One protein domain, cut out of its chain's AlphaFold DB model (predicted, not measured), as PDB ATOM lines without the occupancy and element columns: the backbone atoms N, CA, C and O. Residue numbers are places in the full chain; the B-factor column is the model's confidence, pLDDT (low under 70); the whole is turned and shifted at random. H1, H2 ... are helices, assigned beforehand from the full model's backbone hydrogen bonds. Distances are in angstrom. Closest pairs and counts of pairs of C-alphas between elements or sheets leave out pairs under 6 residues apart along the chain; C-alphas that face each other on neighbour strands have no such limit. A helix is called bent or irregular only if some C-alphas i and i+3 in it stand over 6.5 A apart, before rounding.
ATOM      1  N   SER A 142     237.311 112.901 110.319       79.50
ATOM      2  CA  SER A 142     237.001 113.774 111.454       79.50
ATOM      3  C   SER A 142     238.274 114.225 112.178       79.50
ATOM      4  O   SER A 142     238.480 115.420 112.396       79.50
ATOM      5  N   PHE A 143     239.206 113.298 112.433       84.88
ATOM      6  CA  PHE A 143     240.501 113.631 113.034       84.88
ATOM      7  C   PHE A 143     241.303 114.632 112.190       84.88
ATOM      8  O   PHE A 143     241.827 115.612 112.714       84.88
ATOM      9  N   ASN A 144     241.387 114.419 110.872       84.31
ATOM     10  CA  ASN A 144     242.149 115.295 109.986       84.31
ATOM     11  C   ASN A 144     241.575 116.710 109.904       84.31
ATOM     12  O   ASN A 144     242.360 117.643 109.713       84.31
ATOM     13  N   ASN A 145     240.259 116.870 110.055       82.75
ATOM     14  CA  ASN A 145     239.598 118.176 110.077       82.75
ATOM     15  C   ASN A 145     239.833 118.910 111.406       82.75
ATOM     16  O   ASN A 145     240.082 120.114 111.396       82.75
ATOM     17  N   ILE A 146     239.825 118.186 112.534       84.50
ATOM     18  CA  ILE A 146     240.135 118.744 113.863       84.50
ATOM     19  C   ILE A 146     241.601 119.172 113.942       84.50
ATOM     20  O   ILE A 146     241.891 120.307 114.310       84.50
ATOM     21  N   VAL A 147     242.530 118.284 113.566       90.44
ATOM     22  CA  VAL A 147     243.958 118.632 113.536       90.44
ATOM     23  C   VAL A 147     244.210 119.716 112.495       90.44
ATOM     24  O   VAL A 147     245.000 120.622 112.735       90.44
ATOM     25  N   GLY A 148     243.530 119.628 111.350       91.81
ATOM     26  CA  GLY A 148     243.467 120.690 110.357       91.81
ATOM     27  C   GLY A 148     244.837 121.210 109.930       91.81
ATOM     28  O   GLY A 148     245.735 120.455 109.544       91.81
ATOM     29  N   MET A 149     245.017 122.519 110.000       93.19
ATOM     30  CA  MET A 149     246.304 123.161 109.772       93.19
ATOM     31  C   MET A 149     247.176 123.223 111.031       93.19
ATOM     32  O   MET A 149     248.351 123.574 110.925       93.19
ATOM     33  N   GLY A 150     246.630 122.831 112.182       94.56
ATOM     34  CA  GLY A 150     247.283 122.828 113.487       94.56
ATOM     35  C   GLY A 150     246.694 123.841 114.460       94.56
ATOM     36  O   GLY A 150     247.303 124.092 115.496       94.56
ATOM     37  N   PHE A 151     245.545 124.457 114.149       95.88
ATOM     38  CA  PHE A 151     245.028 125.554 114.969       95.88
ATOM     39  C   PHE A 151     244.571 125.096 116.359       95.88
ATOM     40  O   PHE A 151     244.610 125.882 117.300       95.88
ATOM     41  N   PHE A 152     244.193 123.822 116.512       92.56
ATOM     42  CA  PHE A 152     243.823 123.254 117.811       92.56
ATOM     43  C   PHE A 152     244.963 123.374 118.842       92.56
ATOM     44  O   PHE A 152     244.723 123.845 119.947       92.56
ATOM     45  N   ALA A 153     246.203 123.037 118.464       92.12
ATOM     46  CA  ALA A 153     247.354 123.087 119.367       92.12
ATOM     47  C   ALA A 153     247.682 124.533 119.762       92.12
ATOM     48  O   ALA A 153     247.963 124.825 120.916       92.12
ATOM     49  N   LEU A 154     247.538 125.472 118.822       94.88
ATOM     50  CA  LEU A 154     247.726 126.895 119.103       94.88
ATOM     51  C   LEU A 154     246.714 127.430 120.124       94.88
ATOM     52  O   LEU A 154     247.062 128.298 120.920       94.88
ATOM     53  N   LEU A 155     245.474 126.931 120.110       94.06
ATOM     54  CA  LEU A 155     244.473 127.286 121.121       94.06
ATOM     55  C   LEU A 155     244.854 126.765 122.510       94.06
ATOM     56  O   LEU A 155     244.595 127.453 123.495       94.06
ATOM     57  N   GLU A 156     245.463 125.583 122.590       91.56
ATOM     58  CA  GLU A 156     245.947 125.013 123.851       91.56
ATOM     59  C   GLU A 156     247.156 125.795 124.385       91.56
ATOM     60  O   GLU A 156     247.144 126.231 125.537       91.56
ATOM     61  N   ASP A 157     248.149 126.050 123.532       90.94
ATOM     62  CA  ASP A 157     249.406 126.697 123.921       90.94
ATOM     63  C   ASP A 157     249.243 128.209 124.171       90.94
ATOM     64  O   ASP A 157     249.875 128.784 125.062       90.94
ATOM     65  N   PHE A 158     248.376 128.875 123.397       93.50
ATOM     66  CA  PHE A 158     248.275 130.339 123.346       93.50
ATOM     67  C   PHE A 158     246.852 130.880 123.528       93.50
ATOM     68  O   PHE A 158     246.591 132.037 123.193       93.50
ATOM     69  N   GLY A 159     245.940 130.100 124.118       89.56
ATOM     70  CA  GLY A 159     244.533 130.472 124.342       89.56
ATOM     71  C   GLY A 159     244.307 131.826 125.033       89.56
ATOM     72  O   GLY A 159     243.270 132.458 124.843       89.56
ATOM     73  N   ASN A 160     245.295 132.304 125.795       88.81
ATOM     74  CA  ASN A 160     245.239 133.574 126.522       88.81
ATOM     75  C   ASN A 160     245.739 134.791 125.718       88.81
ATOM     76  O   ASN A 160     245.598 135.917 126.196       88.81
ATOM     77  N   SER A 161     246.335 134.604 124.532       93.81
ATOM     78  CA  SER A 161     246.860 135.703 123.709       93.81
ATOM     79  C   SER A 161     246.119 135.801 122.379       93.81
ATOM     80  O   SER A 161     246.484 135.180 121.377       93.81
ATOM     81  N   GLU A 162     245.094 136.658 122.345       95.12
ATOM     82  CA  GLU A 162     244.344 136.950 121.118       95.12
ATOM     83  C   GLU A 162     245.279 137.453 120.006       95.12
ATOM     84  O   GLU A 162     245.106 137.114 118.839       95.12
ATOM     85  N   LEU A 163     246.323 138.221 120.349       95.88
ATOM     86  CA  LEU A 163     247.287 138.727 119.369       95.88
ATOM     87  C   LEU A 163     247.991 137.586 118.621       95.88
ATOM     88  O   LEU A 163     248.102 137.642 117.392       95.88
ATOM     89  N   VAL A 164     248.437 136.565 119.355       96.69
ATOM     90  CA  VAL A 164     249.101 135.384 118.791       96.69
ATOM     91  C   VAL A 164     248.121 134.576 117.947       96.69
ATOM     92  O   VAL A 164     248.394 134.318 116.772       96.69
ATOM     93  N   LEU A 165     246.948 134.245 118.488       97.06
ATOM     94  CA  LEU A 165     245.941 133.464 117.763       97.06
ATOM     95  C   LEU A 165     245.496 134.160 116.469       97.06
ATOM     96  O   LEU A 165     245.424 133.534 115.410       97.06
ATOM     97  N   ASN A 166     245.297 135.478 116.509       97.00
ATOM     98  CA  ASN A 166     244.962 136.279 115.334       97.00
ATOM     99  C   ASN A 166     246.071 136.287 114.281       97.00
ATOM    100  O   ASN A 166     245.778 136.325 113.083       97.00
ATOM    101  N   PHE A 167     247.337 136.293 114.704       96.19
ATOM    102  CA  PHE A 167     248.467 136.211 113.785       96.19
ATOM    103  C   PHE A 167     248.429 134.894 113.004       96.19
ATOM    104  O   PHE A 167     248.421 134.924 111.771       96.19
ATOM    105  N   PHE A 168     248.314 133.760 113.696       96.50
ATOM    106  CA  PHE A 168     248.244 132.450 113.044       96.50
ATOM    107  C   PHE A 168     246.986 132.280 112.201       96.50
ATOM    108  O   PHE A 168     247.083 131.829 111.062       96.50
ATOM    109  N   ALA A 169     245.825 132.720 112.694       96.44
ATOM    110  CA  ALA A 169     244.574 132.640 111.949       96.44
ATOM    111  C   ALA A 169     244.672 133.378 110.605       96.44
ATOM    112  O   ALA A 169     244.286 132.841 109.568       96.44
ATOM    113  N   LYS A 170     245.263 134.582 110.590       95.38
ATOM    114  CA  LYS A 170     245.502 135.333 109.346       95.38
ATOM    115  C   LYS A 170     246.435 134.591 108.393       95.38
ATOM    116  O   LYS A 170     246.189 134.622 107.188       95.38
ATOM    117  N   ARG A 171     247.488 133.943 108.903       94.38
ATOM    118  CA  ARG A 171     248.417 133.179 108.057       94.38
ATOM    119  C   ARG A 171     247.777 131.919 107.490       94.38
ATOM    120  O   ARG A 171     247.892 131.715 106.290       94.38
ATOM    121  N   PHE A 172     247.031 131.158 108.291       95.31
ATOM    122  CA  PHE A 172     246.298 129.980 107.812       95.31
ATOM    123  C   PHE A 172     245.255 130.358 106.762       95.31
ATOM    124  O   PHE A 172     245.220 129.755 105.697       95.31
ATOM    125  N   ILE A 173     244.470 131.415 106.996       94.19
ATOM    126  CA  ILE A 173     243.533 131.936 105.989       94.19
ATOM    127  C   ILE A 173     244.268 132.333 104.698       94.19
ATOM    128  O   ILE A 173     243.766 132.077 103.604       94.19
ATOM    129  N   GLY A 174     245.447 132.952 104.816       91.94
ATOM    130  CA  GLY A 174     246.316 133.275 103.683       91.94
ATOM    131  C   GLY A 174     246.765 132.033 102.910       91.94
ATOM    132  O   GLY A 174     246.528 131.954 101.712       91.94
ATOM    133  N   GLU A 175     247.324 131.036 103.597       92.50
ATOM    134  CA  GLU A 175     247.783 129.780 102.986       92.50
ATOM    135  C   GLU A 175     246.627 129.017 102.315       92.50
ATOM    136  O   GLU A 175     246.776 128.559 101.182       92.50
ATOM    137  N   ILE A 176     245.448 128.941 102.946       91.44
ATOM    138  CA  ILE A 176     244.242 128.352 102.332       91.44
ATOM    139  C   ILE A 176     243.923 129.064 101.017       91.44
ATOM    140  O   ILE A 176     243.686 128.422  99.995       91.44
ATOM    141  N   LEU A 177     243.937 130.398 101.038       87.06
ATOM    142  CA  LEU A 177     243.651 131.235  99.878       87.06
ATOM    143  C   LEU A 177     244.673 131.114  98.749       87.06
ATOM    144  O   LEU A 177     244.302 131.363  97.603       87.06
ATOM    145  N   ASP A 178     245.920 130.790  99.068       86.38
ATOM    146  CA  ASP A 178     246.984 130.575  98.087       86.38
ATOM    147  C   ASP A 178     246.954 129.140  97.538       86.38
ATOM    148  O   ASP A 178     247.351 128.893  96.401       86.38
ATOM    149  N   THR A 179     246.410 128.197  98.313       86.06
ATOM    150  CA  THR A 179     246.255 126.789  97.921       86.06
ATOM    151  C   THR A 179     245.062 126.575  96.986       86.06
ATOM    152  O   THR A 179     245.080 125.673  96.147       86.06
ATOM    153  N   ILE A 180     244.006 127.387  97.107       86.44
ATOM    154  CA  ILE A 180     242.788 127.236  96.302       86.44
ATOM    155  C   ILE A 180     242.658 128.317  95.229       86.44
ATOM    156  O   ILE A 180     242.824 129.509  95.477       86.44
ATOM    157  N   ASN A 181     242.194 127.923  94.042       86.56
ATOM    158  CA  ASN A 181     241.636 128.885  93.097       86.56
ATOM    159  C   ASN A 181     240.190 129.210  93.508       86.56
ATOM    160  O   ASN A 181     239.245 128.528  93.106       86.56
ATOM    161  N   LEU A 182     240.035 130.238  94.350       88.56
ATOM    162  CA  LEU A 182     238.740 130.633  94.912       88.56
ATOM    163  C   LEU A 182     237.707 130.978  93.829       88.56
ATOM    164  O   LEU A 182     236.554 130.582  93.953       88.56
ATOM    165  N   GLU A 183     238.111 131.675  92.764       87.62
ATOM    166  CA  GLU A 183     237.220 132.029  91.652       87.62
ATOM    167  C   GLU A 183     236.698 130.775  90.949       87.62
ATOM    168  O   GLU A 183     235.487 130.577  90.862       87.62
ATOM    169  N   LYS A 184     237.597 129.864  90.553       85.69
ATOM    170  CA  LYS A 184     237.216 128.586  89.939       85.69
ATOM    171  C   LYS A 184     236.285 127.783  90.839       85.69
ATOM    172  O   LYS A 184     235.287 127.247  90.366       85.69
ATOM    173  N   ARG A 185     236.597 127.712  92.132       88.50
ATOM    174  CA  ARG A 185     235.787 126.974  93.100       88.50
ATOM    175  C   ARG A 185     234.385 127.565  93.233       88.50
ATOM    176  O   ARG A 185     233.424 126.806  93.283       88.50
ATOM    177  N   LEU A 186     234.247 128.889  93.257       91.31
ATOM    178  CA  LEU A 186     232.935 129.538  93.302       91.31
ATOM    179  C   LEU A 186     232.102 129.211  92.056       91.31
ATOM    180  O   LEU A 186     230.952 128.812  92.202       91.31
ATOM    181  N   HIS A 187     232.692 129.284  90.862       87.38
ATOM    182  CA  HIS A 187     232.009 128.925  89.612       87.38
ATOM    183  C   HIS A 187     231.647 127.432  89.505       87.38
ATOM    184  O   HIS A 187     230.750 127.071  88.753       87.38
ATOM    185  N   GLN A 188     232.314 126.551  90.259       86.06
ATOM    186  CA  GLN A 188     231.936 125.134  90.353       86.06
ATOM    187  C   GLN A 188     230.727 124.889  91.267       86.06
ATOM    188  O   GLN A 188     230.026 123.900  91.080       86.06
ATOM    189  N   HIS A 189     230.504 125.753  92.260       87.19
ATOM    190  CA  HIS A 189     229.434 125.584  93.251       87.19
ATOM    191  C   HIS A 189     228.193 126.434  92.958       87.19
ATOM    192  O   HIS A 189     227.120 126.116  93.464       87.19
ATOM    193  N   PHE A 190     228.336 127.507  92.178       89.62
ATOM    194  CA  PHE A 190     227.273 128.473  91.915       89.62
ATOM    195  C   PHE A 190     227.226 128.826  90.432       89.62
ATOM    196  O   PHE A 190     228.252 129.152  89.834       89.62
ATOM    197  N   ASN A 191     226.024 128.837  89.855       84.94
ATOM    198  CA  ASN A 191     225.831 129.232  88.455       84.94
ATOM    199  C   ASN A 191     225.937 130.754  88.289       84.94
ATOM    200  O   ASN A 191     226.397 131.271  87.272       84.94
ATOM    201  N   ASN A 192     225.497 131.493  89.304       86.50
ATOM    202  CA  ASN A 192     225.524 132.947  89.350       86.50
ATOM    203  C   ASN A 192     225.880 133.424  90.763       86.50
ATOM    204  O   ASN A 192     225.717 132.702  91.745       86.50
ATOM    205  N   PHE A 193     226.358 134.662  90.874       90.56
ATOM    206  CA  PHE A 193     226.776 135.205  92.166       90.56
ATOM    207  C   PHE A 193     225.599 135.407  93.144       90.56
ATOM    208  O   PHE A 193     225.798 135.360  94.356       90.56
ATOM    209  N   GLU A 194     224.370 135.598  92.652       92.19
ATOM    210  CA  GLU A 194     223.188 135.780  93.509       92.19
ATOM    211  C   GLU A 194     222.880 134.525  94.339       92.19
ATOM    212  O   GLU A 194     222.408 134.635  95.469       92.19
ATOM    213  N   GLU A 195     223.173 133.326  93.824       93.38
ATOM    214  CA  GLU A 195     223.065 132.071  94.584       93.38
ATOM    215  C   GLU A 195     223.996 132.059  95.808       93.38
ATOM    216  O   GLU A 195     223.576 131.667  96.900       93.38
ATOM    217  N   LEU A 196     225.231 132.555  95.665       93.19
ATOM    218  CA  LEU A 196     226.162 132.713  96.787       93.19
ATOM    219  C   LEU A 196     225.643 133.741  97.802       93.19
ATOM    220  O   LEU A 196     225.733 133.518  99.010       93.19
ATOM    221  N   GLU A 197     225.086 134.861  97.333       92.69
ATOM    222  CA  GLU A 197     224.505 135.880  98.217       92.69
ATOM    223  C   GLU A 197     223.312 135.329  99.005       92.69
ATOM    224  O   GLU A 197     223.215 135.588 100.205       92.69
ATOM    225  N   LYS A 198     222.474 134.493  98.377       94.25
ATOM    226  CA  LYS A 198     221.366 133.783  99.039       94.25
ATOM    227  C   LYS A 198     221.852 132.766 100.074       94.25
ATOM    228  O   LYS A 198     221.259 132.684 101.146       94.25
ATOM    229  N   LYS A 199     222.929 132.017  99.794       92.94
ATOM    230  CA  LYS A 199     223.571 131.122 100.783       92.94
ATOM    231  C   LYS A 199     224.156 131.911 101.966       92.94
ATOM    232  O   LYS A 199     224.197 131.421 103.097       92.94
ATOM    233  N   GLY A 200     224.603 133.134 101.697       92.50
ATOM    234  CA  GLY A 200     225.311 133.995 102.628       92.50
ATOM    235  C   GLY A 200     226.822 133.817 102.491       92.50
ATOM    236  O   GLY A 200     227.369 132.751 102.772       92.50
ATOM    237  N   ILE A 201     227.517 134.893 102.110       90.88
ATOM    238  CA  ILE A 201     228.974 134.892 101.879       90.88
ATOM    239  C   ILE A 201     229.741 134.408 103.116       90.88
ATOM    240  O   ILE A 201     230.676 133.623 102.989       90.88
ATOM    241  N   ASN A 202     229.335 134.837 104.315       89.56
ATOM    242  CA  ASN A 202     229.985 134.401 105.550       89.56
ATOM    243  C   ASN A 202     229.785 132.902 105.794       89.56
ATOM    244  O   ASN A 202     230.750 132.236 106.141       89.56
ATOM    245  N   ASN A 203     228.586 132.369 105.549       91.06
ATOM    246  CA  ASN A 203     228.313 130.938 105.693       91.06
ATOM    247  C   ASN A 203     229.187 130.124 104.737       91.06
ATOM    248  O   ASN A 203     229.811 129.158 105.150       91.06
ATOM    249  N   TYR A 204     229.315 130.565 103.481       92.62
ATOM    250  CA  TYR A 204     230.226 129.921 102.534       92.62
ATOM    251  C   TYR A 204     231.686 129.963 103.003       92.62
ATOM    252  O   TYR A 204     232.395 128.970 102.879       92.62
ATOM    253  N   ILE A 205     232.148 131.098 103.535       91.69
ATOM    254  CA  ILE A 205     233.511 131.212 104.059       91.69
ATOM    255  C   ILE A 205     233.722 130.278 105.263       91.69
ATOM    256  O   ILE A 205     234.763 129.637 105.351       91.69
ATOM    257  N   ILE A 206     232.754 130.195 106.172       91.62
ATOM    258  CA  ILE A 206     232.786 129.302 107.338       91.62
ATOM    259  C   ILE A 206     232.861 127.844 106.879       91.62
ATOM    260  O   ILE A 206     233.753 127.121 107.315       91.62
ATOM    261  N   ASP A 207     231.990 127.440 105.948       91.50
ATOM    262  CA  ASP A 207     232.013 126.099 105.355       91.50
ATOM    263  C   ASP A 207     233.385 125.803 104.742       91.50
ATOM    264  O   ASP A 207     233.980 124.769 105.031       91.50
ATOM    265  N   LEU A 208     233.917 126.748 103.957       92.00
ATOM    266  CA  LEU A 208     235.227 126.632 103.327       92.00
ATOM    267  C   LEU A 208     236.329 126.429 104.370       92.00
ATOM    268  O   LEU A 208     237.122 125.514 104.216       92.00
ATOM    269  N   LEU A 209     236.403 127.258 105.413       93.69
ATOM    270  CA  LEU A 209     237.442 127.133 106.440       93.69
ATOM    271  C   LEU A 209     237.323 125.818 107.217       93.69
ATOM    272  O   LEU A 209     238.343 125.210 107.532       93.69
ATOM    273  N   ASN A 210     236.098 125.357 107.475       92.38
ATOM    274  CA  ASN A 210     235.848 124.105 108.184       92.38
ATOM    275  C   ASN A 210     236.376 122.870 107.434       92.38
ATOM    276  O   ASN A 210     236.689 121.867 108.067       92.38
ATOM    277  N   GLU A 211     236.503 122.937 106.105       90.38
ATOM    278  CA  GLU A 211     237.137 121.874 105.312       90.38
ATOM    279  C   GLU A 211     238.654 121.769 105.548       90.38
ATOM    280  O   GLU A 211     239.236 120.712 105.316       90.38
ATOM    281  N   PHE A 212     239.303 122.854 105.981       91.81
ATOM    282  CA  PHE A 212     240.753 122.896 106.197       91.81
ATOM    283  C   PHE A 212     241.130 122.737 107.666       91.81
ATOM    284  O   PHE A 212     242.111 122.056 107.968       91.81
ATOM    285  N   ASP A 213     240.394 123.393 108.564       94.75
ATOM    286  CA  ASP A 213     240.657 123.382 110.000       94.75
ATOM    287  C   ASP A 213     239.401 123.807 110.784       94.75
ATOM    288  O   ASP A 213     238.979 124.970 110.765       94.75
ATOM    289  N   THR A 214     238.791 122.851 111.489       94.19
ATOM    290  CA  THR A 214     237.571 123.085 112.275       94.19
ATOM    291  C   THR A 214     237.815 124.031 113.455       94.19
ATOM    292  O   THR A 214     236.963 124.865 113.770       94.19
ATOM    293  N   CYS A 215     238.982 123.959 114.097       94.88
ATOM    294  CA  CYS A 215     239.325 124.816 115.232       94.88
ATOM    295  C   CYS A 215     239.539 126.272 114.798       94.88
ATOM    296  O   CYS A 215     239.028 127.186 115.450       94.88
ATOM    297  N   LEU A 216     240.214 126.494 113.666       95.88
ATOM    298  CA  LEU A 216     240.328 127.809 113.031       95.88
ATOM    299  C   LEU A 216     238.947 128.366 112.690       95.88
ATOM    300  O   LEU A 216     238.661 129.526 112.983       95.88
ATOM    301  N   CYS A 217     238.087 127.546 112.081       94.75
ATOM    302  CA  CYS A 217     236.732 127.950 111.733       94.75
ATOM    303  C   CYS A 217     235.963 128.442 112.972       94.75
ATOM    304  O   CYS A 217     235.459 129.568 112.982       94.75
ATOM    305  N   ASN A 218     235.973 127.656 114.051       93.50
ATOM    306  CA  ASN A 218     235.327 128.009 115.316       93.50
ATOM    307  C   ASN A 218     235.877 129.307 115.920       93.50
ATOM    308  O   ASN A 218     235.107 130.149 116.378       93.50
ATOM    309  N   TYR A 219     237.195 129.501 115.890       95.50
ATOM    310  CA  TYR A 219     237.818 130.731 116.376       95.50
ATOM    311  C   TYR A 219     237.387 131.957 115.561       95.50
ATOM    312  O   TYR A 219     237.105 133.026 116.099       95.50
ATOM    313  N   VAL A 220     237.286 131.812 114.244       93.94
ATOM    314  CA  VAL A 220     236.929 132.912 113.348       93.94
ATOM    315  C   VAL A 220     235.443 133.286 113.441       93.94
ATOM    316  O   VAL A 220     235.097 134.442 113.184       93.94
ATOM    317  N   LEU A 221     234.568 132.373 113.881       91.25
ATOM    318  CA  LEU A 221     233.166 132.692 114.191       91.25
ATOM    319  C   LEU A 221     233.046 133.770 115.277       91.25
ATOM    320  O   LEU A 221     232.227 134.680 115.143       91.25
ATOM    321  N   SER A 222     233.882 133.709 116.318       90.25
ATOM    322  CA  SER A 222     233.941 134.737 117.368       90.25
ATOM    323  C   SER A 222     234.801 135.952 116.988       90.25
ATOM    324  O   SER A 222     234.632 137.020 117.571       90.25
ATOM    325  N   HIS A 223     235.639 135.840 115.952       93.44
ATOM    326  CA  HIS A 223     236.553 136.892 115.482       93.44
ATOM    327  C   HIS A 223     236.305 137.250 114.007       93.44
ATOM    328  O   HIS A 223     237.210 137.259 113.171       93.44
ATOM    329  N   SER A 224     235.052 137.571 113.666       89.12
ATOM    330  CA  SER A 224     234.602 137.726 112.269       89.12
ATOM    331  C   SER A 224     235.362 138.773 111.437       89.12
ATOM    332  O   SER A 224     235.358 138.701 110.202       89.12
ATOM    333  N   TYR A 225     236.045 139.735 112.066       92.00
ATOM    334  CA  TYR A 225     236.904 140.707 111.376       92.00
ATOM    335  C   TYR A 225     238.071 140.037 110.628       92.00
ATOM    336  O   TYR A 225     238.539 140.557 109.617       92.00
ATOM    337  N   LEU A 226     238.498 138.840 111.043       92.75
ATOM    338  CA  LEU A 226     239.515 138.051 110.341       92.75
ATOM    339  C   LEU A 226     239.054 137.605 108.942       92.75
ATOM    340  O   LEU A 226     239.879 137.364 108.062       92.75
ATOM    341  N   LEU A 227     237.739 137.578 108.694       90.06
ATOM    342  CA  LEU A 227     237.153 137.223 107.398       90.06
ATOM    343  C   LEU A 227     237.180 138.350 106.367       90.06
ATOM    344  O   LEU A 227     236.782 138.134 105.221       90.06
ATOM    345  N   GLU A 228     237.597 139.561 106.733       89.56
ATOM    346  CA  GLU A 228     237.576 140.696 105.808       89.56
ATOM    347  C   GLU A 228     238.385 140.450 104.533       89.56
ATOM    348  O   GLU A 228     237.962 140.866 103.454       89.56
ATOM    349  N   ILE A 229     239.525 139.759 104.630       85.38
ATOM    350  CA  ILE A 229     240.368 139.476 103.463       85.38
ATOM    351  C   ILE A 229     239.657 138.557 102.461       85.38
ATOM    352  O   ILE A 229     239.655 138.830 101.259       85.38
ATOM    353  N   LEU A 230     238.972 137.525 102.963       89.00
ATOM    354  CA  LEU A 230     238.169 136.601 102.166       89.00
ATOM    355  C   LEU A 230     236.978 137.320 101.538       89.00
ATOM    356  O   LEU A 230     236.760 137.208 100.332       89.00
ATOM    357  N   ARG A 231     236.269 138.145 102.320       90.62
ATOM    358  CA  ARG A 231     235.167 138.978 101.819       90.62
ATOM    359  C   ARG A 231     235.630 139.884 100.678       90.62
ATOM    360  O   ARG A 231     235.002 139.902  99.622       90.62
ATOM    361  N   LYS A 232     236.757 140.586 100.845       91.00
ATOM    362  CA  LYS A 232     237.339 141.446  99.801       91.00
ATOM    363  C   LYS A 232     237.679 140.657  98.533       91.00
ATOM    364  O   LYS A 232     237.336 141.120  97.446       91.00
ATOM    365  N   LYS A 233     238.286 139.466  98.649       89.88
ATOM    366  CA  LYS A 233     238.569 138.598  97.487       89.88
ATOM    367  C   LYS A 233     237.283 138.150  96.778       89.88
ATOM    368  O   LYS A 233     237.193 138.280  95.562       89.88
ATOM    369  N   ILE A 234     236.260 137.709  97.515       92.25
ATOM    370  CA  ILE A 234     234.966 137.299  96.941       92.25
ATOM    371  C   ILE A 234     234.280 138.466  96.214       92.25
ATOM    372  O   ILE A 234     233.811 138.307  95.088       92.25
ATOM    373  N   PHE A 235     234.269 139.668  96.796       91.88
ATOM    374  CA  PHE A 235     233.703 140.842  96.124       91.88
ATOM    375  C   PHE A 235     234.515 141.292  94.905       91.88
ATOM    376  O   PHE A 235     233.942 141.825  93.955       91.88
ATOM    377  N   ALA A 236     235.832 141.075  94.890       90.75
ATOM    378  CA  ALA A 236     236.635 141.297  93.690       90.75
ATOM    379  C   ALA A 236     236.247 140.321  92.565       90.75
ATOM    380  O   ALA A 236     236.138 140.744  91.414       90.75
ATOM    381  N   ILE A 237     235.960 139.060  92.907       89.44
ATOM    382  CA  ILE A 237     235.461 138.046  91.966       89.44
ATOM    383  C   ILE A 237     234.075 138.434  91.432       89.44
ATOM    384  O   ILE A 237     233.871 138.404  90.220       89.44
ATOM    385  N   LYS A 238     233.157 138.914  92.289       91.06
ATOM    386  CA  LYS A 238     231.821 139.403  91.879       91.06
ATOM    387  C   LYS A 238     231.892 140.349  90.677       91.06
ATOM    388  O   LYS A 238     231.147 140.193  89.716       91.06
ATOM    389  N   LYS A 239     232.820 141.314  90.712       88.19
ATOM    390  CA  LYS A 239     232.989 142.330  89.656       88.19
ATOM    391  C   LYS A 239     233.356 141.740  88.293       88.19
ATOM    392  O   LYS A 239     233.173 142.407  87.282       88.19
ATOM    393  N   LYS A 240     233.908 140.527  88.265       84.19
ATOM    394  CA  LYS A 240     234.424 139.867  87.063       84.19
ATOM    395  C   LYS A 240     233.729 138.535  86.762       84.19
ATOM    396  O   LYS A 240     234.212 137.819  85.885       84.19
ATOM    397  N   TRP A 241     232.619 138.235  87.445       83.56
ATOM    398  CA  TRP A 241     231.926 136.942  87.407       83.56
ATOM    399  C   TRP A 241     231.547 136.510  85.987       83.56
ATOM    400  O   TRP A 241     231.908 135.430  85.541       83.56
TER     401      TRP A 241
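What this domain is: This is residues 142 to 241 of the 345 residues of an uncharacterized protein of Clostridium sp. CAG:914 (UniProt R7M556). A hairpin of H6 and H7 makes the middle of an elongated helical body, and the two longest helices, H3 and H8, run lengthwise the same way, staggered. H2 pairs with H3 as a second hairpin at one end, H4 and H5 lie at the other end, and H1 packs on H7 at the side. The 100 printed residues hold eight named helices, H1 to H8 in chain order, and no named strand: all helix. The whole is compact, with a radius of gyration of the C-alphas of 14.0 A and spans of 42 by 27 by 23 A.

How they stand to each other: H1, residues 142 to 147, touches H7, residues 214 to 222, at a steep tilt of 66 degrees, closest at the C-alphas of Ile 146 and Thr 214, 5.3 A. H2, residues 151 to 158, forms a helical hairpin with H3, residues 162 to 179, at a shallow tilt of 21 degrees; the closest C-alphas are those of Phe 158 and Leu 165, 6.8 A. H2 also touches H7, with the C-alphas of Phe 152 and Cys 215 closest, 5.4 A. H3 and H8, residues 224 to 238, only just touch, with 3 pairs of C-alphas within 8 A, through residues 166 to 170 and residue 226 alone; the closest are Lys 170 and Leu 226, 6.6 A. H4, residues 182 to 189, only just touches H8 with 3 such pairs, at residues 234 to 237 of H8 alone, about perpendicular at 76 degrees; the closest C-alphas are those of Glu 183 and Ile 237, 6.3 A. H5, residues 193 to 199, touches no helix but is near H4. H6, residues 201 to 210, forms a helical hairpin with H7 at 33 degrees, a shallow tilt only just short of steep; the C-alphas of Asn 210 and Cys 217 are closest, 5.3 A. H6 touches residues 227 to 231 of H8 alone, at a steep tilt of 67 degrees, closest at the C-alphas of Ile 205 and Leu 230, 7.4 A. Every O i to N i+4 pair is within hydrogen-bond range in H1 to H6, against 4 of 5 in H7 and 8 of 11 in H8.

Where its parts are: H1 begins at C-alpha 142, (237.001, 113.774, 111.454). H3 measures 25.4 A from first to last C-alpha, H6 14.3 A and H7 13.2 A. H8 measures 20.6 A, is irregular, with C-alphas 226 and 229 7.1 A apart, and ends at C-alpha 238, (231.821, 139.403, 91.879).

The domain as a whole: The C-alphas farthest apart, those of Asn 160 and Asn 191, are 42.9 A apart. The printed part has no cut, and the seven links between helices are tight. No printed residue is under 70 in pLDDT.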